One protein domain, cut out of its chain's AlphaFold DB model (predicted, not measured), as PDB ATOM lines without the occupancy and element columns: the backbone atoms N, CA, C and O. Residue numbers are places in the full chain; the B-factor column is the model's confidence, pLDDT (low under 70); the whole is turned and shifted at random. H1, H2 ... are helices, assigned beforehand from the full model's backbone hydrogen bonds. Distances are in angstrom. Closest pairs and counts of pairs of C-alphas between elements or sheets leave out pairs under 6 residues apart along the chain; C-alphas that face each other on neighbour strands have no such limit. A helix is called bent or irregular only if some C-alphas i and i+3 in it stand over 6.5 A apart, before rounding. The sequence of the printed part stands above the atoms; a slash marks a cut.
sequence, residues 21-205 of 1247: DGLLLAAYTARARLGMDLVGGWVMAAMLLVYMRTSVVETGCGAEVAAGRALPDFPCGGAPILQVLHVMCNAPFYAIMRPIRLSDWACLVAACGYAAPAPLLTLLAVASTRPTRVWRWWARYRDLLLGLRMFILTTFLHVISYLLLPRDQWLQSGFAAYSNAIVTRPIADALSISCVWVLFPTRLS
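Overview. This is residues 21 to 205 of the 1247 residues of an uncharacterized protein of Chlamydomonas schloesseri (UniProt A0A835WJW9). A long bent helix, H1, makes the longest axis, with the shorter helices H3, H4, H5 and H6 packed on its long arm H1b; a second long arm, H7b, runs on the other side of H5, and H7a crosses H1a. Beyond H7b the helices H8, H9 and H10 fold back as a loose arm, in which residues 183 to 188 stick out. The printed part has 185 residues with ten named helices, H1 to H10 in chain order, and no named strand: the class is all helix. It is compact, with a radius of gyration of the C-alphas of 18.6 A, and only just elongated, spanning 60 by 39 by 28 A.

Arrangement. The hub is H1, residues 21 to 58, assigned as one helix by its hydrogen bonds but bent: C-alphas 32 and 35 are 7.0 A apart. Its arms, H1a (21 to 32) and H1b (35 to 58), stand at a steep tilt of 38 degrees, only just past shallow. H1b touches H3 (80 to 89), closest C-alphas Val 50 and Val 84, 6.2 A; H4 (91 to 101), Met 52 and Tyr 94, 6.9 A; H5 (105 to 114), Ala 45 and Tyr 114, 5.1 A; and H6 (117 to 127), Gly 41 and Ala 118, 4.6 A, each with a part of its length alone. H4 is only just irregular, C-alphas 95 and 98 being 6.6 A apart; with H5 it forms a helical hairpin. H7, residues 133 to 164, is likewise one helix by its hydrogen bonds but bent, C-alphas 140 and 143 being 8.2 A apart; H7a (133 to 140) and H7b (143 to 164) stand about perpendicular, at 89 degrees. H7a touches H1a, closest C-alphas Ala 30 and Ala 139, 5.1 A, and only just touches H6, with 3 pairs of C-alphas within 8 A. H7b touches H5, Ala 106 and Ser 161, 6.4 A, opposite ways at a shallow tilt of 4 degrees. H2 (61 to 66) and H8 (167 to 172) touch no helix; H9 (174 to 184) and H10 (186 to 199) touch only at the corner. Every O i to N i+4 pair is within hydrogen-bond range in these helices and arms but H4, with 5 of 7.

Along the chain. H1a begins at C-alpha 21 (-12.898, -23.863, 27.134). H1b is 34.5 A long, H7b 30.5 A and H10 19.2 A, ending at C-alpha 199 (-28.553, -2.796, 15.211).

Size, cuts and confidence. The farthest C-alphas, Asp 21 and Ala 66, are 60.5 A apart. The printed part has no cut; the link H2 to H3 is long, the others tight. Residues 148 to 162, 165 and 171 to 205 are under 70 in pLDDT.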
ATOM      1  N   ASP A  21     -11.955 -24.771  26.465       71.56
ATOM      2  CA  ASP A  21     -12.898 -23.863  27.134       71.56
ATOM      3  C   ASP A  21     -13.276 -22.674  26.237       71.56
ATOM      4  O   ASP A  21     -14.453 -22.342  26.066       71.56
ATOM      5  N   GLY A  22     -12.285 -22.092  25.548       71.56
ATOM      6  CA  GLY A  22     -12.517 -21.053  24.542       71.56
ATOM      7  C   GLY A  22     -13.357 -21.529  23.347       71.56
ATOM      8  O   GLY A  22     -14.131 -20.746  22.787       71.56
ATOM      9  N   LEU A  23     -13.256 -22.809  22.965       72.56
ATOM     10  CA  LEU A  23     -14.084 -23.404  21.910       72.56
ATOM     11  C   LEU A  23     -15.519 -23.668  22.395       72.56
ATOM     12  O   LEU A  23     -16.465 -23.441  21.639       72.56
ATOM     13  N   LEU A  24     -15.690 -24.113  23.644       76.44
ATOM     14  CA  LEU A  24     -16.996 -24.331  24.270       76.44
ATOM     15  C   LEU A  24     -17.767 -23.015  24.413       76.44
ATOM     16  O   LEU A  24     -18.921 -22.945  23.991       76.44
ATOM     17  N   LEU A  25     -17.125 -21.945  24.893       77.56
ATOM     18  CA  LEU A  25     -17.751 -20.623  25.004       77.56
ATOM     19  C   LEU A  25     -18.123 -20.033  23.629       77.56
ATOM     20  O   LEU A  25     -19.185 -19.421  23.476       77.56
ATOM     21  N   ALA A  26     -17.297 -20.255  22.599       73.75
ATOM     22  CA  ALA A  26     -17.623 -19.875  21.222       73.75
ATOM     23  C   ALA A  26     -18.813 -20.680  20.663       73.75
ATOM     24  O   ALA A  26     -19.731 -20.104  20.080       73.75
ATOM     25  N   ALA A  27     -18.849 -21.998  20.885       78.75
ATOM     26  CA  ALA A  27     -19.963 -22.854  20.474       78.75
ATOM     27  C   ALA A  27     -21.273 -22.504  21.203       78.75
ATOM     28  O   ALA A  27     -22.331 -22.472  20.573       78.75
ATOM     29  N   TYR A  28     -21.197 -22.191  22.499       81.38
ATOM     30  CA  TYR A  28     -22.331 -21.742  23.300       81.38
ATOM     31  C   TYR A  28     -22.879 -20.402  22.790       81.38
ATOM     32  O   TYR A  28     -24.056 -20.300  22.451       81.38
ATOM     33  N   THR A  29     -22.025 -19.382  22.654       80.75
ATOM     34  CA  THR A  29     -22.454 -18.047  22.195       80.75
ATOM     35  C   THR A  29     -22.938 -18.037  20.742       80.75
ATOM     36  O   THR A  29     -23.829 -17.256  20.407       80.75
ATOM     37  N   ALA A  30     -22.429 -18.932  19.888       80.31
ATOM     38  CA  ALA A  30     -22.978 -19.163  18.554       80.31
ATOM     39  C   ALA A  30     -24.364 -19.831  18.596       80.31
ATOM     40  O   ALA A  30     -25.242 -19.421  17.841       80.31
ATOM     41  N   ARG A  31     -24.593 -20.812  19.486       85.12
ATOM     42  CA  ARG A  31     -25.908 -21.463  19.668       85.12
ATOM     43  C   ARG A  31     -26.947 -20.464  20.173       85.12
ATOM     44  O   ARG A  31     -28.014 -20.351  19.585       85.12
ATOM     45  N   ALA A  32     -26.591 -19.699  21.203       83.06
ATOM     46  CA  ALA A  32     -27.423 -18.661  21.804       83.06
ATOM     47  C   ALA A  32     -27.902 -17.614  20.782       83.06
ATOM     48  O   ALA A  32     -29.061 -17.211  20.787       83.06
ATOM     49  N   ARG A  33     -27.026 -17.186  19.865       84.44
ATOM     50  CA  ARG A  33     -27.367 -16.172  18.851       84.44
ATOM     51  C   ARG A  33     -28.015 -16.727  17.584       84.44
ATOM     52  O   ARG A  33     -28.568 -15.940  16.821       84.44
ATOM     53  N   LEU A  34     -27.986 -18.043  17.365       86.75
ATOM     54  CA  LEU A  34     -28.480 -18.662  16.133       86.75
ATOM     55  C   LEU A  34     -29.959 -18.358  15.866       86.75
ATOM     56  O   LEU A  34     -30.327 -18.148  14.716       86.75
ATOM     57  N   GLY A  35     -30.785 -18.276  16.916       86.81
ATOM     58  CA  GLY A  35     -32.190 -17.877  16.798       86.81
ATOM     59  C   GLY A  35     -32.354 -16.454  16.255       86.81
ATOM     60  O   GLY A  35     -33.098 -16.248  15.302       86.81
ATOM     61  N   MET A  36     -31.597 -15.485  16.786       83.62
ATOM     62  CA  MET A  36     -31.602 -14.106  16.271       83.62
ATOM     63  C   MET A  36     -31.051 -14.020  14.842       83.62
ATOM     64  O   MET A  36     -31.597 -13.278  14.031       83.62
ATOM     65  N   ASP A  37     -30.003 -14.782  14.514       85.12
ATOM     66  CA  ASP A  37     -29.441 -14.805  13.159       85.12
ATOM     67  C   ASP A  37     -30.451 -15.374  12.151       85.12
ATOM     68  O   ASP A  37     -30.645 -14.802  11.079       85.12
ATOM     69  N   LEU A  38     -31.116 -16.478  12.508       87.00
ATOM     70  CA  LEU A  38     -32.144 -17.135  11.702       87.00
ATOM     71  C   LEU A  38     -33.345 -16.210  11.482       87.00
ATOM     72  O   LEU A  38     -33.745 -16.010  10.337       87.00
ATOM     73  N   VAL A  39     -33.871 -15.593  12.545       85.88
ATOM     74  CA  VAL A  39     -34.961 -14.607  12.453       85.88
ATOM     75  C   VAL A  39     -34.539 -13.419  11.592       85.88
ATOM     76  O   VAL A  39     -35.267 -13.056  10.675       85.88
ATOM     77  N   GLY A  40     -33.352 -12.847  11.817       82.12
ATOM     78  CA  GLY A  40     -32.836 -11.740  11.009       82.12
ATOM     79  C   GLY A  40     -32.692 -12.105   9.528       82.12
ATOM     80  O   GLY A  40     -33.037 -11.305   8.662       82.12
ATOM     81  N   GLY A  41     -32.254 -13.331   9.223       83.62
ATOM     82  CA  GLY A  41     -32.219 -13.868   7.863       83.62
ATOM     83  C   GLY A  41     -33.607 -13.951   7.225       83.62
ATOM     84  O   GLY A  41     -33.804 -13.440   6.125       83.62
ATOM     85  N   TRP A  42     -34.583 -14.536   7.925       86.88
ATOM     86  CA  TRP A  42     -35.961 -14.649   7.436       86.88
ATOM     87  C   TRP A  42     -36.674 -13.296   7.310       86.88
ATOM     88  O   TRP A  42     -37.393 -13.092   6.335       86.88
ATOM     89  N   VAL A  43     -36.435 -12.342   8.216       84.31
ATOM     90  CA  VAL A  43     -36.970 -10.972   8.122       84.31
ATOM     91  C   VAL A  43     -36.393 -10.241   6.907       84.31
ATOM     92  O   VAL A  43     -37.153  -9.639   6.153       84.31
ATOM     93  N   MET A  44     -35.084 -10.335   6.650       81.94
ATOM     94  CA  MET A  44     -34.479  -9.722   5.458       81.94
ATOM     95  C   MET A  44     -34.960 -10.380   4.156       81.94
ATOM     96  O   MET A  44     -35.206  -9.681   3.173       81.94
ATOM     97  N   ALA A  45     -35.157 -11.703   4.148       83.56
ATOM     98  CA  ALA A  45     -35.774 -12.407   3.025       83.56
ATOM     99  C   ALA A  45     -37.231 -11.951   2.796       83.56
ATOM    100  O   ALA A  45     -37.609 -11.650   1.665       83.56
ATOM    101  N   ALA A  46     -38.030 -11.827   3.860       83.38
ATOM    102  CA  ALA A  46     -39.410 -11.352   3.786       83.38
ATOM    103  C   ALA A  46     -39.504  -9.892   3.310       83.38
ATOM    104  O   ALA A  46     -40.322  -9.594   2.443       83.38
ATOM    105  N   MET A  47     -38.639  -8.992   3.794       82.75
ATOM    106  CA  MET A  47     -38.586  -7.605   3.311       82.75
ATOM    107  C   MET A  47     -38.258  -7.525   1.817       82.75
ATOM    108  O   MET A  47     -38.877  -6.736   1.103       82.75
ATOM    109  N   LEU A  48     -37.347  -8.368   1.317       83.31
ATOM    110  CA  LEU A  48     -37.075  -8.441  -0.118       83.31
ATOM    111  C   LEU A  48     -38.292  -8.948  -0.905       83.31
ATOM    112  O   LEU A  48     -38.606  -8.393  -1.952       83.31
ATOM    113  N   LEU A  49     -39.010  -9.959  -0.411       82.25
ATOM    114  CA  LEU A  49     -40.220 -10.474  -1.066       82.25
ATOM    115  C   LEU A  49     -41.370  -9.443  -1.054       82.25
ATOM    116  O   LEU A  49     -42.106  -9.329  -2.035       82.25
ATOM    117  N   VAL A  50     -41.473  -8.609  -0.014       84.69
ATOM    118  CA  VAL A  50     -42.382  -7.448   0.014       84.69
ATOM    119  C   VAL A  50     -41.970  -6.386  -1.017       84.69
ATOM    120  O   VAL A  50     -42.836  -5.883  -1.730       84.69
ATOM    121  N   TYR A  51     -40.671  -6.095  -1.161       84.31
ATOM    122  CA  TYR A  51     -40.143  -5.183  -2.188       84.31
ATOM    123  C   TYR A  51     -40.371  -5.709  -3.621       84.31
ATOM    124  O   TYR A  51     -40.789  -4.967  -4.511       84.31
ATOM    125  N   MET A  52     -40.197  -7.017  -3.842       81.25
ATOM    126  CA  MET A  52     -40.584  -7.671  -5.096       81.25
ATOM    127  C   MET A  52     -42.074  -7.441  -5.378       81.25
ATOM    128  O   MET A  52     -42.421  -6.983  -6.467       81.25
ATOM    129  N   ARG A  53     -42.951  -7.663  -4.387       86.81
ATOM    130  CA  ARG A  53     -44.396  -7.423  -4.517       86.81
ATOM    131  C   ARG A  53     -44.730  -5.960  -4.833       86.81
ATOM    132  O   ARG A  53     -45.597  -5.739  -5.674       86.81
ATOM    133  N   THR A  54     -44.093  -4.963  -4.211       80.94
ATOM    134  CA  THR A  54     -44.371  -3.549  -4.547       80.94
ATOM    135  C   THR A  54     -43.950  -3.231  -5.978       80.94
ATOM    136  O   THR A  54     -44.754  -2.680  -6.724       80.94
ATOM    137  N   SER A  55     -42.778  -3.704  -6.417       79.19
ATOM    138  CA  SER A  55     -42.301  -3.492  -7.793       79.19
ATOM    139  C   SER A  55     -43.141  -4.172  -8.892       79.19
ATOM    140  O   SER A  55     -43.027  -3.780 -10.044       79.19
ATOM    141  N   VAL A  56     -43.970  -5.180  -8.571       80.06
ATOM    142  CA  VAL A  56     -44.952  -5.778  -9.511       80.06
ATOM    143  C   VAL A  56     -46.251  -4.964  -9.563       80.06
ATOM    144  O   VAL A  56     -46.927  -4.910 -10.588       80.06
ATOM    145  N   VAL A  57     -46.635  -4.337  -8.449       84.06
ATOM    146  CA  VAL A  57     -47.878  -3.558  -8.355       84.06
ATOM    147  C   VAL A  57     -47.702  -2.159  -8.950       84.06
ATOM    148  O   VAL A  57     -48.609  -1.672  -9.621       84.06
ATOM    149  N   GLU A  58     -46.543  -1.530  -8.747       83.56
ATOM    150  CA  GLU A  58     -46.260  -0.156  -9.188       83.56
ATOM    151  C   GLU A  58     -46.102  -0.011 -10.711       83.56
ATOM    152  O   GLU A  58     -46.494   1.019 -11.255       83.56
ATOM    153  N   THR A  59     -45.599  -1.029 -11.420       81.69
ATOM    154  CA  THR A  59     -45.466  -1.010 -12.894       81.69
ATOM    155  C   THR A  59     -46.727  -1.459 -13.643       81.69
ATOM    156  O   THR A  59     -46.729  -1.498 -14.871       81.69
ATOM    157  N   GLY A  60     -47.817  -1.756 -12.926       88.56
ATOM    158  CA  GLY A  60     -49.077  -2.225 -13.500       88.56
ATOM    159  C   GLY A  60     -49.124  -3.749 -13.617       88.56
ATOM    160  O   GLY A  60     -48.619  -4.342 -14.566       88.56
ATOM    161  N   CYS A  61     -49.802  -4.385 -12.662       89.69
ATOM    162  CA  CYS A  61     -49.803  -5.838 -12.478       89.69
ATOM    163  C   CYS A  61     -50.108  -6.653 -13.754       89.69
ATOM    164  O   CYS A  61     -49.377  -7.587 -14.074       89.69
ATOM    165  N   GLY A  62     -51.134  -6.270 -14.526       90.19
ATOM    166  CA  GLY A  62     -51.480  -6.955 -15.778       90.19
ATOM    167  C   GLY A  62     -50.398  -6.849 -16.861       90.19
ATOM    168  O   GLY A  62     -50.197  -7.798 -17.614       90.19
ATOM    169  N   ALA A  63     -49.648  -5.742 -16.904       89.12
ATOM    170  CA  ALA A  63     -48.529  -5.567 -17.827       89.12
ATOM    171  C   ALA A  63     -47.312  -6.412 -17.413       89.12
ATOM    172  O   ALA A  63     -46.667  -7.014 -18.268       89.12
ATOM    173  N   GLU A  64     -47.026  -6.537 -16.111       89.25
ATOM    174  CA  GLU A  64     -45.986  -7.448 -15.609       89.25
ATOM    175  C   GLU A  64     -46.322  -8.923 -15.874       89.25
ATOM    176  O   GLU A  64     -45.424  -9.698 -16.207       89.25
ATOM    177  N   VAL A  65     -47.595  -9.321 -15.765       92.62
ATOM    178  CA  VAL A  65     -48.049 -10.675 -16.131       92.62
ATOM    179  C   VAL A  65     -47.914 -10.902 -17.641       92.62
ATOM    180  O   VAL A  65     -47.273 -11.869 -18.050       92.62
ATOM    181  N   ALA A  66     -48.427  -9.990 -18.475       90.12
ATOM    182  CA  ALA A  66     -48.341 -10.096 -19.935       90.12
ATOM    183  C   ALA A  66     -46.889 -10.106 -20.455       90.12
ATOM    184  O   ALA A  66     -46.570 -10.826 -21.396       90.12
ATOM    185  N   ALA A  67     -45.984  -9.367 -19.806       87.81
ATOM    186  CA  ALA A  67     -44.553  -9.369 -20.109       87.81
ATOM    187  C   ALA A  67     -43.789 -10.586 -19.535       87.81
ATOM    188  O   ALA A  67     -42.562 -10.634 -19.624       87.81
ATOM    189  N   GLY A  68     -44.469 -11.548 -18.895       89.75
ATOM    190  CA  GLY A  68     -43.848 -12.736 -18.293       89.75
ATOM    191  C   GLY A  68     -42.926 -12.439 -17.101       89.75
ATOM    192  O   GLY A  68     -42.064 -13.259 -16.764       89.75
ATOM    193  N   ARG A  69     -43.076 -11.263 -16.482       88.75
ATOM    194  CA  ARG A  69     -42.292 -10.776 -15.334       88.75
ATOM    195  C   ARG A  69     -42.934 -11.162 -14.004       88.75
ATOM    196  O   ARG A  69     -42.225 -11.405 -13.034       88.75
ATOM    197  N   ALA A  70     -44.259 -11.259 -13.967       92.62
ATOM    198  CA  ALA A  70     -45.013 -11.967 -12.938       92.62
ATOM    199  C   ALA A  70     -45.499 -13.327 -13.477       92.62
ATOM    200  O   ALA A  70     -45.501 -13.561 -14.686       92.62
ATOM    201  N   LEU A  71     -45.889 -14.239 -12.581       95.38
ATOM    202  CA  LEU A  71     -46.576 -15.478 -12.958       95.38
ATOM    203  C   LEU A  71     -48.014 -15.187 -13.425       95.38
ATOM    204  O   LEU A  71     -48.611 -14.249 -12.891       95.38
ATOM    205  N   PRO A  72     -48.590 -16.003 -14.333       95.44
ATOM    206  CA  PRO A  72     -49.985 -15.876 -14.774       95.44
ATOM    207  C   PRO A  72     -50.981 -15.796 -13.613       95.44
ATOM    208  O   PRO A  72     -51.864 -14.946 -13.615       95.44
ATOM    209  N   ASP A  73     -50.770 -16.618 -12.584       95.88
ATOM    210  CA  ASP A  73     -51.670 -16.749 -11.433       95.88
ATOM    211  C   ASP A  73     -51.431 -15.687 -10.341       95.88
ATOM    212  O   ASP A  73     -51.940 -15.813  -9.227       95.88
ATOM    213  N   PHE A  74     -50.621 -14.650 -10.600       95.38
ATOM    214  CA  PHE A  74     -50.410 -13.585  -9.616       95.38
ATOM    215  C   PHE A  74     -51.725 -12.816  -9.387       95.38
ATOM    216  O   PHE A  74     -52.300 -12.299 -10.348       95.38
ATOM    217  N   PRO A  75     -52.195 -12.655  -8.133       94.81
ATOM    218  CA  PRO A  75     -53.512 -12.088  -7.856       94.81
ATOM    219  C   PRO A  75     -53.537 -10.558  -8.029       94.81
ATOM    220  O   PRO A  75     -53.518  -9.789  -7.060       94.81
ATOM    221  N   CYS A  76     -53.595 -10.093  -9.278       93.19
ATOM    222  CA  CYS A  76     -53.832  -8.694  -9.628       93.19
ATOM    223  C   CYS A  76     -55.182  -8.227  -9.059       93.19
ATOM    224  O   CYS A  76     -56.206  -8.870  -9.256       93.19
ATOM    225  N   GLY A  77     -55.177  -7.129  -8.298       92.31
ATOM    226  CA  GLY A  77     -56.350  -6.656  -7.545       92.31
ATOM    227  C   GLY A  77     -56.632  -7.405  -6.230       92.31
ATOM    228  O   GLY A  77     -57.366  -6.890  -5.391       92.31
ATOM    229  N   GLY A  78     -56.010  -8.565  -5.994       91.69
ATOM    230  CA  GLY A  78     -56.108  -9.286  -4.725       91.69
ATOM    231  C   GLY A  78     -55.497  -8.517  -3.546       91.69
ATOM    232  O   GLY A  78     -54.621  -7.665  -3.713       91.69
ATOM    233  N   ALA A  79     -55.944  -8.841  -2.328       93.75
ATOM    234  CA  ALA A  79     -55.464  -8.196  -1.106       93.75
ATOM    235  C   ALA A  79     -53.923  -8.266  -0.982       93.75
ATOM    236  O   ALA A  79     -53.333  -9.289  -1.345       93.75
ATOM    237  N   PRO A  80     -53.242  -7.248  -0.409       87.12
ATOM    238  CA  PRO A  80     -51.779  -7.229  -0.315       87.12
ATOM    239  C   PRO A  80     -51.175  -8.471   0.353       87.12
ATOM    240  O   PRO A  80     -50.098  -8.907  -0.042       87.12
ATOM    241  N   ILE A  81     -51.887  -9.070   1.315       86.94
ATOM    242  CA  ILE A  81     -51.487 -10.315   1.985       86.94
ATOM    243  C   ILE A  81     -51.486 -11.499   1.006       86.94
ATOM    244  O   ILE A  81     -50.519 -12.249   0.994       86.94
ATOM    245  N   LEU A  82     -52.497 -11.636   0.137       92.31
ATOM    246  CA  LEU A  82     -52.538 -12.691  -0.888       92.31
ATOM    247  C   LEU A  82     -51.421 -12.517  -1.926       92.31
ATOM    248  O   LEU A  82     -50.809 -13.495  -2.338       92.31
ATOM    249  N   GLN A  83     -51.102 -11.276  -2.303       91.56
ATOM    250  CA  GLN A  83     -49.987 -10.986  -3.211       91.56
ATOM    251  C   GLN A  83     -48.622 -11.294  -2.577       91.56
ATOM    252  O   GLN A  83     -47.764 -11.879  -3.232       91.56
ATOM    253  N   VAL A  84     -48.410 -10.940  -1.304       86.62
ATOM    254  CA  VAL A  84     -47.178 -11.295  -0.576       86.62
ATOM    255  C   VAL A  84     -47.089 -12.809  -0.365       86.62
ATOM    256  O   VAL A  84     -46.028 -13.376  -0.606       86.62
ATOM    257  N   LEU A  85     -48.190 -13.479  -0.009       90.56
ATOM    258  CA  LEU A  85     -48.244 -14.936   0.133       90.56
ATOM    259  C   LEU A  85     -47.916 -15.635  -1.193       90.56
ATOM    260  O   LEU A  85     -47.058 -16.510  -1.215       90.56
ATOM    261  N   HIS A  86     -48.500 -15.194  -2.313       93.12
ATOM    262  CA  HIS A  86     -48.172 -15.701  -3.652       93.12
ATOM    263  C   HIS A  86     -46.684 -15.531  -3.982       93.12
ATOM    264  O   HIS A  86     -46.063 -16.461  -4.494       93.12
ATOM    265  N   VAL A  87     -46.091 -14.375  -3.662       90.69
ATOM    266  CA  VAL A  87     -44.653 -14.116  -3.865       90.69
ATOM    267  C   VAL A  87     -43.775 -14.953  -2.927       90.69
ATOM    268  O   VAL A  87     -42.680 -15.338  -3.328       90.69
ATOM    269  N   MET A  88     -44.241 -15.295  -1.722       86.19
ATOM    270  CA  MET A  88     -43.550 -16.212  -0.805       86.19
ATOM    271  C   MET A  88     -43.633 -17.674  -1.268       86.19
ATOM    272  O   MET A  88     -42.604 -18.344  -1.332       86.19
ATOM    273  N   CYS A  89     -44.817 -18.163  -1.647       93.06
ATOM    274  CA  CYS A  89     -45.002 -19.511  -2.194       93.06
ATOM    275  C   CYS A  89     -44.197 -19.711  -3.486       93.06
ATOM    276  O   CYS A  89     -43.572 -20.750  -3.677       93.06
ATOM    277  N   ASN A  90     -44.138 -18.681  -4.333       93.50
ATOM    278  CA  ASN A  90     -43.374 -18.672  -5.576       93.50
ATOM    279  C   ASN A  90     -42.011 -17.967  -5.439       93.50
ATOM    280  O   ASN A  90     -41.470 -17.466  -6.430       93.50
ATOM    281  N   ALA A  91     -41.430 -17.919  -4.233       88.44
ATOM    282  CA  ALA A  91     -40.178 -17.204  -3.979       88.44
ATOM    283  C   ALA A  91     -39.029 -17.572  -4.943       88.44
ATOM    284  O   ALA A  91     -38.346 -16.648  -5.376       88.44
ATOM    285  N   PRO A  92     -38.822 -18.836  -5.379       91.00
ATOM    286  CA  PRO A  92     -37.805 -19.151  -6.387       91.00
ATOM    287  C   PRO A  92     -38.013 -18.420  -7.723       91.00
ATOM    288  O   PRO A  92     -37.041 -17.993  -8.346       91.00
ATOM    289  N   PHE A  93     -39.262 -18.207  -8.154       93.56
ATOM    290  CA  PHE A  93     -39.540 -17.422  -9.357       93.56
ATOM    291  C   PHE A  93     -39.234 -15.940  -9.125       93.56
ATOM    292  O   PHE A  93     -38.448 -15.353  -9.866       93.56
ATOM    293  N   TYR A  94     -39.801 -15.334  -8.080       90.25
ATOM    294  CA  TYR A  94     -39.665 -13.892  -7.846       90.25
ATOM    295  C   TYR A  94     -38.255 -13.467  -7.416       90.25
ATOM    296  O   TYR A  94     -37.846 -12.353  -7.723       90.25
ATOM    297  N   ALA A  95     -37.498 -14.343  -6.753       86.75
ATOM    298  CA  ALA A  95     -36.144 -14.071  -6.280       86.75
ATOM    299  C   ALA A  95     -35.045 -14.410  -7.305       86.75
ATOM    300  O   ALA A  95     -33.966 -13.828  -7.236       86.75
ATOM    301  N   ILE A  96     -35.293 -15.334  -8.244       89.75
ATOM    302  CA  ILE A  96     -34.278 -15.803  -9.207       89.75
ATOM    303  C   ILE A  96     -34.731 -15.550 -10.650       89.75
ATOM    304  O   ILE A  96     -34.116 -14.757 -11.360       89.75
ATOM    305  N   MET A  97     -35.825 -16.179 -11.088       91.38
ATOM    306  CA  MET A  97     -36.250 -16.134 -12.496       91.38
ATOM    307  C   MET A  97     -36.703 -14.747 -12.963       91.38
ATOM    308  O   MET A  97     -36.337 -14.340 -14.063       91.38
ATOM    309  N   ARG A  98     -37.475 -14.003 -12.156       88.12
ATOM    310  CA  ARG A  98     -37.937 -12.649 -12.512       88.12
ATOM    311  C   ARG A  98     -36.753 -11.687 -12.700       88.12
ATOM    312  O   ARG A  98     -36.676 -11.097 -13.773       88.12
ATOM    313  N   PRO A  99     -35.802 -11.563 -11.754       86.06
ATOM    314  CA  PRO A  99     -34.583 -10.791 -11.973       86.06
ATOM    315  C   PRO A  99     -33.785 -11.182 -13.223       86.06
ATOM    316  O   PRO A  99     -33.389 -10.298 -13.976       86.06
ATOM    317  N   ILE A 100     -33.609 -12.482 -13.500       87.12
ATOM    318  CA  ILE A 100     -32.919 -12.952 -14.716       87.12
ATOM    319  C   ILE A 100     -33.676 -12.521 -15.984       87.12
ATOM    320  O   ILE A 100     -33.064 -11.987 -16.903       87.12
ATOM    321  N   ARG A 101     -35.008 -12.680 -16.027       86.88
ATOM    322  CA  ARG A 101     -35.855 -12.239 -17.158       86.88
ATOM    323  C   ARG A 101     -35.863 -10.722 -17.363       86.88
ATOM    324  O   ARG A 101     -36.052 -10.265 -18.483       86.88
ATOM    325  N   LEU A 102     -35.686  -9.950 -16.293       83.38
ATOM    326  CA  LEU A 102     -35.599  -8.490 -16.336       83.38
ATOM    327  C   LEU A 102     -34.201  -7.973 -16.719       83.38
ATOM    328  O   LEU A 102     -34.050  -6.768 -16.906       83.38
ATOM    329  N   SER A 103     -33.179  -8.838 -16.762       84.19
ATOM    330  CA  SER A 103     -31.764  -8.438 -16.658       84.19
ATOM    331  C   SER A 103     -31.478  -7.550 -15.433       84.19
ATOM    332  O   SER A 103     -30.481  -6.828 -15.392       84.19
ATOM    333  N   ASP A 104     -32.332  -7.620 -14.404       82.31
ATOM    334  CA  ASP A 104     -32.152  -6.931 -13.129       82.31
ATOM    335  C   ASP A 104     -31.171  -7.735 -12.276       82.31
ATOM    336  O   ASP A 104     -31.505  -8.399 -11.285       82.31
ATOM    337  N   TRP A 105     -29.913  -7.674 -12.711       79.94
ATOM    338  CA  TRP A 105     -28.800  -8.300 -12.030       79.94
ATOM    339  C   TRP A 105     -28.735  -7.861 -10.578       79.94
ATOM    340  O   TRP A 105     -28.403  -8.701  -9.762       79.94
ATOM    341  N   ALA A 106     -29.105  -6.619 -10.239       74.69
ATOM    342  CA  ALA A 106     -29.093  -6.088  -8.876       74.69
ATOM    343  C   ALA A 106     -30.094  -6.791  -7.943       74.69
ATOM    344  O   ALA A 106     -29.775  -7.069  -6.783       74.69
ATOM    345  N   CYS A 107     -31.285  -7.124  -8.438       80.25
ATOM    346  CA  CYS A 107     -32.338  -7.732  -7.627       80.25
ATOM    347  C   CYS A 107     -32.147  -9.252  -7.444       80.25
ATOM    348  O   CYS A 107     -32.340  -9.761  -6.336       80.25
ATOM    349  N   LEU A 108     -31.627  -9.960  -8.462       84.31
ATOM    350  CA  LEU A 108     -31.142 -11.359  -8.359       84.31
ATOM    351  C   LEU A 108     -30.099 -11.495  -7.243       84.31
ATOM    352  O   LEU A 108     -30.029 -12.442  -6.463       84.31
ATOM    353  N   VAL A 109     -29.251 -10.487  -7.207       77.81
ATOM    354  CA  VAL A 109     -28.094 -10.338  -6.349       77.81
ATOM    355  C   VAL A 109     -28.489  -9.995  -4.913       77.81
ATOM    356  O   VAL A 109     -27.948 -10.580  -3.971       77.81
ATOM    357  N   ALA A 110     -29.480  -9.120  -4.732       77.38
ATOM    358  CA  ALA A 110     -30.113  -8.882  -3.441       77.38
ATOM    359  C   ALA A 110     -30.800 -10.157  -2.917       77.38
ATOM    360  O   ALA A 110     -30.680 -10.470  -1.732       77.38
ATOM    361  N   ALA A 111     -31.431 -10.953  -3.788       81.88
ATOM    362  CA  ALA A 111     -31.971 -12.264  -3.428       81.88
ATOM    363  C   ALA A 111     -30.891 -13.246  -2.957       81.88
ATOM    364  O   ALA A 111     -31.023 -13.821  -1.875       81.88
ATOM    365  N   CYS A 112     -29.773 -13.373  -3.670       81.25
ATOM    366  CA  CYS A 112     -28.628 -14.149  -3.186       81.25
ATOM    367  C   CYS A 112     -28.069 -13.612  -1.849       81.25
ATOM    368  O   CYS A 112     -27.632 -14.390  -1.001       81.25
ATOM    369  N   GLY A 113     -28.113 -12.296  -1.613       79.94
ATOM    370  CA  GLY A 113     -27.621 -11.666  -0.383       79.94
ATOM    371  C   GLY A 113     -28.527 -11.786   0.846       79.94
ATOM    372  O   GLY A 113     -28.011 -11.908   1.966       79.94
ATOM    373  N   TYR A 114     -29.850 -11.766   0.655       80.31
ATOM    374  CA  TYR A 114     -30.852 -11.738   1.728       80.31
ATOM    375  C   TYR A 114     -31.658 -13.036   1.865       80.31
ATOM    376  O   TYR A 114     -31.935 -13.433   2.993       80.31
ATOM    377  N   ALA A 115     -31.979 -13.730   0.766       79.88
ATOM    378  CA  ALA A 115     -32.800 -14.945   0.786       79.88
ATOM    379  C   ALA A 115     -31.982 -16.239   0.953       79.88
ATOM    380  O   ALA A 115     -32.324 -17.048   1.807       79.88
ATOM    381  N   ALA A 116     -30.853 -16.415   0.250       79.06
ATOM    382  CA  ALA A 116     -29.992 -17.607   0.389       79.06
ATOM    383  C   ALA A 116     -29.408 -17.908   1.802       79.06
ATOM    384  O   ALA A 116     -29.163 -19.081   2.098       79.06
ATOM    385  N   PRO A 117     -29.180 -16.938   2.716       80.94
ATOM    386  CA  PRO A 117     -28.674 -17.231   4.055       80.94
ATOM    387  C   PRO A 117     -29.769 -17.668   5.039       80.94
ATOM    388  O   PRO A 117     -29.436 -18.312   6.028       80.94
ATOM    389  N   ALA A 118     -31.053 -17.387   4.784       84.75
ATOM    390  CA  ALA A 118     -32.155 -17.876   5.617       84.75
ATOM    391  C   ALA A 118     -32.245 -19.424   5.652       84.75
ATOM    392  O   ALA A 118     -32.229 -19.986   6.754       84.75
ATOM    393  N   PRO A 119     -32.226 -20.164   4.517       82.94
ATOM    394  CA  PRO A 119     -32.157 -21.620   4.536       82.94
ATOM    395  C   PRO A 119     -30.794 -22.127   5.021       82.94
ATOM    396  O   PRO A 119     -30.764 -23.140   5.708       82.94
ATOM    397  N   LEU A 120     -29.677 -21.425   4.774       84.00
ATOM    398  CA  LEU A 120     -28.371 -21.811   5.338       84.00
ATOM    399  C   LEU A 120     -28.388 -21.785   6.877       84.00
ATOM    400  O   LEU A 120     -27.942 -22.733   7.518       84.00
ATOM    401  N   LEU A 121     -28.929 -20.720   7.472       86.44
ATOM    402  CA  LEU A 121     -29.079 -20.576   8.922       86.44
ATOM    403  C   LEU A 121     -30.113 -21.556   9.488       86.44
ATOM    404  O   LEU A 121     -29.919 -22.071  10.585       86.44
ATOM    405  N   THR A 122     -31.156 -21.885   8.724       88.12
ATOM    406  CA  THR A 122     -32.148 -22.913   9.088       88.12
ATOM    407  C   THR A 122     -31.539 -24.320   9.065       88.12
ATOM    408  O   THR A 122     -31.699 -25.067  10.027       88.12
ATOM    409  N   LEU A 123     -30.747 -24.661   8.045       87.44
ATOM    410  CA  LEU A 123     -29.970 -25.905   7.989       87.44
ATOM    411  C   LEU A 123     -28.946 -25.980   9.128       87.44
ATOM    412  O   LEU A 123     -28.806 -27.026   9.756       87.44
ATOM    413  N   LEU A 124     -28.273 -24.869   9.453       86.56
ATOM    414  CA  LEU A 124     -27.388 -24.775  10.618       86.56
ATOM    415  C   LEU A 124     -28.149 -24.938  11.943       86.56
ATOM    416  O   LEU A 124     -27.607 -25.553  12.857       86.56
ATOM    417  N   ALA A 125     -29.388 -24.450  12.053       87.38
ATOM    418  CA  ALA A 125     -30.240 -24.630  13.229       87.38
ATOM    419  C   ALA A 125     -30.676 -26.086  13.413       87.38
ATOM    420  O   ALA A 125     -30.438 -26.650  14.483       87.38
ATOM    421  N   VAL A 126     -31.189 -26.730  12.362       88.75
ATOM    422  CA  VAL A 126     -31.509 -28.168  12.363       88.75
ATOM    423  C   VAL A 126     -30.259 -28.999  12.690       88.75
ATOM    424  O   VAL A 126     -30.294 -29.867  13.565       88.75
ATOM    425  N   ALA A 127     -29.115 -28.682  12.075       84.19
ATOM    426  CA  ALA A 127     -27.847 -29.364  12.331       84.19
ATOM    427  C   ALA A 127     -27.241 -29.067  13.716       84.19
ATOM    428  O   ALA A 127     -26.453 -29.877  14.202       84.19
ATOM    429  N   SER A 128     -27.602 -27.958  14.378       82.69
ATOM    430  CA  SER A 128     -27.080 -27.586  15.708       82.69
ATOM    431  C   SER A 128     -27.491 -28.560  16.818       82.69
ATOM    432  O   SER A 128     -26.896 -28.567  17.899       82.69
ATOM    433  N   THR A 129     -28.479 -29.419  16.555       84.38
ATOM    434  CA  THR A 129     -28.866 -30.545  17.419       84.38
ATOM    435  C   THR A 129     -27.719 -31.531  17.666       84.38
ATOM    436  O   THR A 129     -27.707 -32.195  18.700       84.38
ATOM    437  N   ARG A 130     -26.722 -31.609  16.768       85.25
ATOM    438  CA  ARG A 130     -25.527 -32.459  16.913       85.25
ATOM    439  C   ARG A 130     -24.245 -31.638  16.681       85.25
ATOM    440  O   ARG A 130     -24.219 -30.784  15.799       85.25
ATOM    441  N   PRO A 131     -23.134 -31.885  17.405       78.25
ATOM    442  CA  PRO A 131     -21.900 -31.094  17.293       78.25
ATOM    443  C   PRO A 131     -21.073 -31.448  16.037       78.25
ATOM    444  O   PRO A 131     -19.920 -31.887  16.124       78.25
ATOM    445  N   THR A 132     -21.666 -31.264  14.855       88.38
ATOM    446  CA  THR A 132     -21.076 -31.547  13.537       88.38
ATOM    447  C   THR A 132     -19.816 -30.714  13.266       88.38
ATOM    448  O   THR A 132     -19.584 -29.672  13.886       88.38
ATOM    449  N   ARG A 133     -18.987 -31.143  12.300       87.19
ATOM    450  CA  ARG A 133     -17.832 -30.344  11.837       87.19
ATOM    451  C   ARG A 133     -18.281 -28.976  11.299       87.19
ATOM    452  O   ARG A 133     -17.642 -27.974  11.604       87.19
ATOM    453  N   VAL A 134     -19.414 -28.937  10.589       83.38
ATOM    454  CA  VAL A 134     -20.037 -27.711  10.061       83.38
ATOM    455  C   VAL A 134     -20.457 -26.769  11.190       83.38
ATOM    456  O   VAL A 134     -20.124 -25.589  11.137       83.38
ATOM    457  N   TRP A 135     -21.091 -27.273  12.256       86.12
ATOM    458  CA  TRP A 135     -21.467 -26.449  13.412       86.12
ATOM    459  C   TRP A 135     -20.250 -25.819  14.110       86.12
ATOM    460  O   TRP A 135     -20.255 -24.629  14.418       86.12
ATOM    461  N   ARG A 136     -19.170 -26.586  14.313       84.94
ATOM    462  CA  ARG A 136     -17.925 -26.072  14.923       84.94
ATOM    463  C   ARG A 136     -17.225 -25.043  14.033       84.94
ATOM    464  O   ARG A 136     -16.672 -24.071  14.544       84.94
ATOM    465  N   TRP A 137     -17.257 -25.241  12.715       87.88
ATOM    466  CA  TRP A 137     -16.755 -24.272  11.740       87.88
ATOM    467  C   TRP A 137     -17.592 -22.986  11.768       87.88
ATOM    468  O   TRP A 137     -17.028 -21.907  11.935       87.88
ATOM    469  N   TRP A 138     -18.925 -23.094  11.732       85.69
ATOM    470  CA  TRP A 138     -19.823 -21.946  11.871       85.69
ATOM    471  C   TRP A 138     -19.557 -21.184  13.169       85.69
ATOM    472  O   TRP A 138     -19.257 -20.000  13.113       85.69
ATOM    473  N   ALA A 139     -19.539 -21.843  14.330       84.19
ATOM    474  CA  ALA A 139     -19.270 -21.181  15.609       84.19
ATOM    475  C   ALA A 139     -17.914 -20.446  15.654       84.19
ATOM    476  O   ALA A 139     -17.803 -19.391  16.275       84.19
ATOM    477  N   ARG A 140     -16.889 -20.969  14.966       86.06
ATOM    478  CA  ARG A 140     -15.556 -20.352  14.870       86.06
ATOM    479  C   ARG A 140     -15.497 -19.161  13.909       86.06
ATOM    480  O   ARG A 140     -14.709 -18.247  14.143       86.06
ATOM    481  N   TYR A 141     -16.288 -19.173  12.836       82.25
ATOM    482  CA  TYR A 141     -16.209 -18.185  11.752       82.25
ATOM    483  C   TYR A 141     -17.453 -17.294  11.605       82.25
ATOM    484  O   TYR A 141     -17.419 -16.375  10.798       82.25
ATOM    485  N   ARG A 142     -18.510 -17.488  12.404       83.56
ATOM    486  CA  ARG A 142     -19.806 -16.781  12.371       83.56
ATOM    487  C   ARG A 142     -19.684 -15.273  12.159       83.56
ATOM    488  O   ARG A 142     -20.190 -14.755  11.171       83.56
ATOM    489  N   ASP A 143     -19.012 -14.570  13.071       78.38
ATOM    490  CA  ASP A 143     -18.901 -13.105  13.024       78.38
ATOM    491  C   ASP A 143     -18.131 -12.636  11.774       78.38
ATOM    492  O   ASP A 143     -18.451 -11.592  11.208       78.38
ATOM    493  N   LEU A 144     -17.164 -13.436  11.303       76.06
ATOM    494  CA  LEU A 144     -16.447 -13.182  10.055       76.06
ATOM    495  C   LEU A 144     -17.343 -13.448   8.841       76.06
ATOM    496  O   LEU A 144     -17.400 -12.606   7.962       76.06
ATOM    497  N   LEU A 145     -18.080 -14.558   8.796       75.06
ATOM    498  CA  LEU A 145     -18.966 -14.917   7.685       75.06
ATOM    499  C   LEU A 145     -20.145 -13.951   7.549       75.06
ATOM    500  O   LEU A 145     -20.473 -13.558   6.436       75.06
ATOM    501  N   LEU A 146     -20.764 -13.532   8.655       74.62
ATOM    502  CA  LEU A 146     -21.862 -12.564   8.635       74.62
ATOM    503  C   LEU A 146     -21.373 -11.176   8.195       74.62
ATOM    504  O   LEU A 146     -21.972 -10.590   7.294       74.62
ATOM    505  N   GLY A 147     -20.262 -10.684   8.758       70.62
ATOM    506  CA  GLY A 147     -19.671  -9.403   8.356       70.62
ATOM    507  C   GLY A 147     -19.165  -9.409   6.911       70.62
ATOM    508  O   GLY A 147     -19.472  -8.502   6.144       70.62
ATOM    509  N   LEU A 148     -18.451 -10.463   6.506       66.75
ATOM    510  CA  LEU A 148     -17.922 -10.629   5.150       66.75
ATOM    511  C   LEU A 148     -19.044 -10.823   4.121       66.75
ATOM    512  O   LEU A 148     -18.962 -10.233   3.051       66.75
ATOM    513  N   ARG A 149     -20.113 -11.576   4.432       69.62
ATOM    514  CA  ARG A 149     -21.277 -11.704   3.538       69.62
ATOM    515  C   ARG A 149     -21.980 -10.366   3.375       69.62
ATOM    516  O   ARG A 149     -22.203  -9.949   2.250       69.62
ATOM    517  N   MET A 150     -22.319  -9.677   4.462       64.06
ATOM    518  CA  MET A 150     -22.995  -8.385   4.334       64.06
ATOM    519  C   MET A 150     -22.107  -7.373   3.592       64.06
ATOM    520  O   MET A 150     -22.621  -6.628   2.762       64.06
ATOM    521  N   PHE A 151     -20.782  -7.383   3.811       62.81
ATOM    522  CA  PHE A 151     -19.870  -6.379   3.247       62.81
ATOM    523  C   PHE A 151     -19.366  -6.705   1.852       62.81
ATOM    524  O   PHE A 151     -19.637  -5.955   0.917       62.81
ATOM    525  N   ILE A 152     -18.631  -7.812   1.702       66.62
ATOM    526  CA  ILE A 152     -18.060  -8.181   0.409       66.62
ATOM    527  C   ILE A 152     -19.179  -8.444  -0.574       66.62
ATOM    528  O   ILE A 152     -19.036  -7.984  -1.693       66.62
ATOM    529  N   LEU A 153     -20.293  -9.081  -0.186       63.22
ATOM    530  CA  LEU A 153     -21.396  -9.239  -1.128       63.22
ATOM    531  C   LEU A 153     -21.930  -7.854  -1.526       63.22
ATOM    532  O   LEU A 153     -21.684  -7.467  -2.658       63.22
ATOM    533  N   THR A 154     -22.556  -7.050  -0.652       65.06
ATOM    534  CA  THR A 154     -23.140  -5.757  -1.099       65.06
ATOM    535  C   THR A 154     -22.155  -4.875  -1.879       65.06
ATOM    536  O   THR A 154     -22.546  -4.295  -2.884       65.06
ATOM    537  N   THR A 155     -20.871  -4.857  -1.509       64.69
ATOM    538  CA  THR A 155     -19.807  -4.129  -2.222       64.69
ATOM    539  C   THR A 155     -19.469  -4.715  -3.596       64.69
ATOM    540  O   THR A 155     -19.514  -3.998  -4.591       64.69
ATOM    541  N   PHE A 156     -19.133  -6.005  -3.674       66.25
ATOM    542  CA  PHE A 156     -18.768  -6.711  -4.911       66.25
ATOM    543  C   PHE A 156     -19.921  -6.707  -5.908       66.25
ATOM    544  O   PHE A 156     -19.723  -6.485  -7.094       66.25
ATOM    545  N   LEU A 157     -21.136  -6.879  -5.401       64.69
ATOM    546  CA  LEU A 157     -22.382  -6.801  -6.144       64.69
ATOM    547  C   LEU A 157     -22.619  -5.409  -6.738       64.69
ATOM    548  O   LEU A 157     -23.013  -5.288  -7.895       64.69
ATOM    549  N   HIS A 158     -22.328  -4.359  -5.969       67.56
ATOM    550  CA  HIS A 158     -22.405  -2.981  -6.436       67.56
ATOM    551  C   HIS A 158     -21.360  -2.701  -7.526       67.56
ATOM    552  O   HIS A 158     -21.711  -2.197  -8.591       67.56
ATOM    553  N   VAL A 159     -20.108  -3.115  -7.302       67.06
ATOM    554  CA  VAL A 159     -19.007  -3.033  -8.278       67.06
ATOM    555  C   VAL A 159     -19.342  -3.800  -9.562       67.06
ATOM    556  O   VAL A 159     -19.191  -3.253 -10.646       67.06
ATOM    557  N   ILE A 160     -19.858  -5.029  -9.467       68.81
ATOM    558  CA  ILE A 160     -20.274  -5.825 -10.630       68.81
ATOM    559  C   ILE A 160     -21.439  -5.167 -11.365       68.81
ATOM    560  O   ILE A 160     -21.389  -5.069 -12.587       68.81
ATOM    561  N   SER A 161     -22.451  -4.655 -10.656       65.69
ATOM    562  CA  SER A 161     -23.546  -3.923 -11.306       65.69
ATOM    563  C   SER A 161     -23.039  -2.700 -12.074       65.69
ATOM    564  O   SER A 161     -23.516  -2.437 -13.169       65.69
ATOM    565  N   TYR A 162     -22.039  -2.000 -11.529       67.94
ATOM    566  CA  TYR A 162     -21.412  -0.828 -12.136       67.94
ATOM    567  C   TYR A 162     -20.531  -1.180 -13.347       67.94
ATOM    568  O   TYR A 162     -20.416  -0.382 -14.272       67.94
ATOM    569  N   LEU A 163     -19.900  -2.359 -13.342       72.00
ATOM    570  CA  LEU A 163     -19.013  -2.823 -14.416       72.00
ATOM    571  C   LEU A 163     -19.742  -3.548 -15.557       72.00
ATOM    572  O   LEU A 163     -19.247  -3.527 -16.680       72.00
ATOM    573  N   LEU A 164     -20.868  -4.219 -15.284       72.00
ATOM    574  CA  LEU A 164     -21.588  -5.032 -16.277       72.00
ATOM    575  C   LEU A 164     -22.792  -4.331 -16.919       72.00
ATOM    576  O   LEU A 164     -23.173  -4.703 -18.027       72.00
ATOM    577  N   LEU A 165     -23.414  -3.354 -16.251       67.56
ATOM    578  CA  LEU A 165     -24.540  -2.614 -16.827       67.56
ATOM    579  C   LEU A 165     -24.036  -1.389 -17.610       67.56
ATOM    580  O   LEU A 165     -23.269  -0.597 -17.058       67.56
ATOM    581  N   PRO A 166     -24.520  -1.154 -18.846       76.81
ATOM    582  CA  PRO A 166     -24.375   0.133 -19.519       76.81
ATOM    583  C   PRO A 166     -24.825   1.280 -18.609       76.81
ATOM    584  O   PRO A 166     -25.827   1.150 -17.901       76.81
ATOM    585  N   ARG A 167     -24.112   2.413 -18.643       72.12
ATOM    586  CA  ARG A 167     -24.303   3.556 -17.727       72.12
ATOM    587  C   ARG A 167     -25.767   3.973 -17.561       72.12
ATOM    588  O   ARG A 167     -26.183   4.285 -16.449       72.12
ATOM    589  N   ASP A 168     -26.544   3.948 -18.637       76.12
ATOM    590  CA  ASP A 168     -27.943   4.390 -18.656       76.12
ATOM    591  C   ASP A 168     -28.866   3.393 -17.937       76.12
ATOM    592  O   ASP A 168     -29.731   3.793 -17.159       76.12
ATOM    593  N   GLN A 169     -28.627   2.092 -18.133       73.31
ATOM    594  CA  GLN A 169     -29.318   1.007 -17.428       73.31
ATOM    595  C   GLN A 169     -28.896   0.959 -15.957       73.31
ATOM    596  O   GLN A 169     -29.731   0.789 -15.070       73.31
ATOM    597  N   TRP A 170     -27.607   1.177 -15.678       77.75
ATOM    598  CA  TRP A 170     -27.113   1.286 -14.314       77.75
ATOM    599  C   TRP A 170     -27.788   2.443 -13.576       77.75
ATOM    600  O   TRP A 170     -28.318   2.220 -12.492       77.75
ATOM    601  N   LEU A 171     -27.859   3.638 -14.180       69.00
ATOM    602  CA  LEU A 171     -28.531   4.820 -13.619       69.00
ATOM    603  C   LEU A 171     -30.032   4.616 -13.348       69.00
ATOM    604  O   LEU A 171     -30.573   5.280 -12.465       69.00
ATOM    605  N   GLN A 172     -30.687   3.703 -14.070       67.94
ATOM    606  CA  GLN A 172     -32.080   3.301 -13.836       67.94
ATOM    607  C   GLN A 172     -32.223   2.197 -12.771       67.94
ATOM    608  O   GLN A 172     -33.312   2.001 -12.234       67.94
ATOM    609  N   SER A 173     -31.144   1.483 -12.434       68.19
ATOM    610  CA  SER A 173     -31.168   0.429 -11.417       68.19
ATOM    611  C   SER A 173     -31.358   0.988 -10.002       68.19
ATOM    612  O   SER A 173     -30.849   2.058  -9.647       68.19
ATOM    613  N   GLY A 174     -31.996   0.201  -9.128       60.47
ATOM    614  CA  GLY A 174     -32.103   0.527  -7.700       60.47
ATOM    615  C   GLY A 174     -30.743   0.690  -7.002       60.47
ATOM    616  O   GLY A 174     -30.646   1.385  -5.990       60.47
ATOM    617  N   PHE A 175     -29.666   0.122  -7.563       63.38
ATOM    618  CA  PHE A 175     -28.317   0.366  -7.066       63.38
ATOM    619  C   PHE A 175     -27.816   1.776  -7.370       63.38
ATOM    620  O   PHE A 175     -27.253   2.367  -6.459       63.38
ATOM    621  N   ALA A 176     -28.054   2.370  -8.542       65.31
ATOM    622  CA  ALA A 176     -27.626   3.754  -8.771       65.31
ATOM    623  C   ALA A 176     -28.372   4.760  -7.889       65.31
ATOM    624  O   ALA A 176     -27.788   5.768  -7.495       65.31
ATOM    625  N   ALA A 177     -29.623   4.481  -7.506       60.12
ATOM    626  CA  ALA A 177     -30.312   5.267  -6.483       60.12
ATOM    627  C   ALA A 177     -29.552   5.220  -5.139       60.12
ATOM    628  O   ALA A 177     -29.282   6.267  -4.553       60.12
ATOM    629  N   TYR A 178     -29.120   4.030  -4.706       58.66
ATOM    630  CA  TYR A 178     -28.284   3.826  -3.514       58.66
ATOM    631  C   TYR A 178     -26.879   4.453  -3.651       58.66
ATOM    632  O   TYR A 178     -26.406   5.093  -2.715       58.66
ATOM    633  N   SER A 179     -26.231   4.378  -4.819       59.69
ATOM    634  CA  SER A 179     -24.941   5.041  -5.076       59.69
ATOM    635  C   SER A 179     -25.058   6.552  -5.040       59.69
ATOM    636  O   SER A 179     -24.217   7.211  -4.446       59.69
ATOM    637  N   ASN A 180     -26.080   7.115  -5.685       54.41
ATOM    638  CA  ASN A 180     -26.288   8.555  -5.732       54.41
ATOM    639  C   ASN A 180     -26.687   9.081  -4.349       54.41
ATOM    640  O   ASN A 180     -26.240  10.162  -3.973       54.41
ATOM    641  N   ALA A 181     -27.437   8.307  -3.560       52.38
ATOM    642  CA  ALA A 181     -27.678   8.603  -2.151       52.38
ATOM    643  C   ALA A 181     -26.350   8.630  -1.362       52.38
ATOM    644  O   ALA A 181     -25.993   9.683  -0.837       52.38
ATOM    645  N   ILE A 182     -25.527   7.575  -1.433       50.84
ATOM    646  CA  ILE A 182     -24.200   7.528  -0.786       50.84
ATOM    647  C   ILE A 182     -23.259   8.641  -1.272       50.84
ATOM    648  O   ILE A 182     -22.552   9.230  -0.467       50.84
ATOM    649  N   VAL A 183     -23.215   8.963  -2.564       46.75
ATOM    650  CA  VAL A 183     -22.286   9.971  -3.109       46.75
ATOM    651  C   VAL A 183     -22.748  11.397  -2.792       46.75
ATOM    652  O   VAL A 183     -21.910  12.258  -2.536       46.75
ATOM    653  N   THR A 184     -24.059  11.661  -2.749       45.06
ATOM    654  CA  THR A 184     -24.594  12.987  -2.370       45.06
ATOM    655  C   THR A 184     -24.769  13.167  -0.860       45.06
ATOM    656  O   THR A 184     -24.855  14.300  -0.387       45.06
ATOM    657  N   ARG A 185     -24.823  12.076  -0.085       48.16
ATOM    658  CA  ARG A 185     -25.069  12.068   1.367       48.16
ATOM    659  C   ARG A 185     -24.181  11.050   2.111       48.16
ATOM    660  O   ARG A 185     -24.694  10.319   2.961       48.16
ATOM    661  N   PRO A 186     -22.852  11.011   1.885       40.88
ATOM    662  CA  PRO A 186     -21.993   9.921   2.362       40.88
ATOM    663  C   PRO A 186     -22.023   9.741   3.876       40.88
ATOM    664  O   PRO A 186     -21.967   8.618   4.351       40.88
ATOM    665  N   ILE A 187     -22.173  10.825   4.640       41.34
ATOM    666  CA  ILE A 187     -22.302  10.756   6.100       41.34
ATOM    667  C   ILE A 187     -23.672  10.199   6.505       41.34
ATOM    668  O   ILE A 187     -23.737   9.358   7.395       41.34
ATOM    669  N   ALA A 188     -24.759  10.632   5.858       40.62
ATOM    670  CA  ALA A 188     -26.100  10.183   6.219       40.62
ATOM    671  C   ALA A 188     -26.310   8.707   5.879       40.62
ATOM    672  O   ALA A 188     -26.858   7.987   6.706       40.62
ATOM    673  N   ASP A 189     -25.817   8.240   4.727       44.31
ATOM    674  CA  ASP A 189     -25.952   6.836   4.350       44.31
ATOM    675  C   ASP A 189     -24.883   5.933   4.949       44.31
ATOM    676  O   ASP A 189     -25.227   4.845   5.393       44.31
ATOM    677  N   ALA A 190     -23.632   6.373   5.134       41.59
ATOM    678  CA  ALA A 190     -22.705   5.599   5.964       41.59
ATOM    679  C   ALA A 190     -23.242   5.436   7.395       41.59
ATOM    680  O   ALA A 190     -22.985   4.402   8.005       41.59
ATOM    681  N   LEU A 191     -24.023   6.392   7.921       42.12
ATOM    682  CA  LEU A 191     -24.700   6.270   9.214       42.12
ATOM    683  C   LEU A 191     -26.067   5.565   9.153       42.12
ATOM    684  O   LEU A 191     -26.427   4.948  10.150       42.12
ATOM    685  N   SER A 192     -26.812   5.575   8.042       44.62
ATOM    686  CA  SER A 192     -28.058   4.799   7.887       44.62
ATOM    687  C   SER A 192     -27.736   3.311   7.720       44.62
ATOM    688  O   SER A 192     -28.244   2.472   8.470       44.62
ATOM    689  N   ILE A 193     -26.764   3.010   6.850       47.62
ATOM    690  CA  ILE A 193     -26.097   1.718   6.723       47.62
ATOM    691  C   ILE A 193     -25.504   1.350   8.078       47.62
ATOM    692  O   ILE A 193     -25.886   0.311   8.596       47.62
ATOM    693  N   SER A 194     -24.679   2.191   8.722       39.97
ATOM    694  CA  SER A 194     -24.146   1.857  10.055       39.97
ATOM    695  C   SER A 194     -25.232   1.676  11.111       39.97
ATOM    696  O   SER A 194     -25.041   0.839  11.971       39.97
ATOM    697  N   CYS A 195     -26.379   2.359  11.076       41.44
ATOM    698  CA  CYS A 195     -27.464   2.090  12.025       41.44
ATOM    699  C   CYS A 195     -28.049   0.693  11.799       41.44
ATOM    700  O   CYS A 195     -28.084  -0.100  12.736       41.44
ATOM    701  N   VAL A 196     -28.401   0.332  10.559       46.81
ATOM    702  CA  VAL A 196     -28.800  -1.049  10.220       46.81
ATOM    703  C   VAL A 196     -27.702  -2.036  10.640       46.81
ATOM    704  O   VAL A 196     -27.977  -3.039  11.285       46.81
ATOM    705  N   TRP A 197     -26.438  -1.709  10.382       44.53
ATOM    706  CA  TRP A 197     -25.244  -2.514  10.650       44.53
ATOM    707  C   TRP A 197     -24.628  -2.358  12.048       44.53
ATOM    708  O   TRP A 197     -23.542  -2.875  12.296       44.53
ATOM    709  N   VAL A 198     -25.311  -1.693  12.974       41.94
ATOM    710  CA  VAL A 198     -24.979  -1.621  14.408       41.94
ATOM    711  C   VAL A 198     -26.160  -2.149  15.228       41.94
ATOM    712  O   VAL A 198     -25.950  -2.718  16.294       41.94
ATOM    713  N   LEU A 199     -27.378  -2.106  14.679       39.50
ATOM    714  CA  LEU A 199     -28.553  -2.796  15.211       39.50
ATOM    715  C   LEU A 199     -28.586  -4.294  14.829       39.50
ATOM    716  O   LEU A 199     -28.913  -5.116  15.682       39.50
ATOM    717  N   PHE A 200     -28.200  -4.687  13.605       42.41
ATOM    718  CA  PHE A 200     -28.177  -6.105  13.184       42.41
ATOM    719  C   PHE A 200     -27.008  -6.963  13.714       42.41
ATOM    720  O   PHE A 200     -27.204  -8.172  13.869       42.41
ATOM    721  N   PRO A 201     -25.798  -6.451  14.032       39.97
ATOM    722  CA  PRO A 201     -24.837  -7.230  14.797       39.97
ATOM    723  C   PRO A 201     -25.397  -7.468  16.197       39.97
ATOM    724  O   PRO A 201     -25.484  -6.562  17.024       39.97
ATOM    725  N   THR A 202     -25.696  -8.732  16.482       41.12
ATOM    726  CA  THR A 202     -26.303  -9.283  17.711       41.12
ATOM    727  C   THR A 202     -25.404  -9.196  18.965       41.12
ATOM    728  O   THR A 202     -25.338 -10.102  19.800       41.12
ATOM    729  N   ARG A 203     -24.671  -8.087  19.097       39.16
ATOM    730  CA  ARG A 203     -23.857  -7.667  20.244       39.16
ATOM    731  C   ARG A 203     -24.506  -6.534  21.052       39.16
ATOM    732  O   ARG A 203     -24.037  -6.290  22.157       39.16
ATOM    733  N   LEU A 204     -25.542  -5.866  20.529       39.53
ATOM    734  CA  LEU A 204     -26.149  -4.673  21.143       39.53
ATOM    735  C   LEU A 204     -27.570  -4.857  21.706       39.53
ATOM    736  O   LEU A 204     -27.996  -4.041  22.520       39.53
ATOM    737  N   SER A 205     -28.264  -5.948  21.375       35.75
ATOM    738  CA  SER A 205     -29.625  -6.232  21.865       35.75
ATOM    739  C   SER A 205     -29.735  -6.490  23.379       35.75
ATOM    740  O   SER A 205     -30.827  -6.414  23.915       35.75
TER     741      SER A 205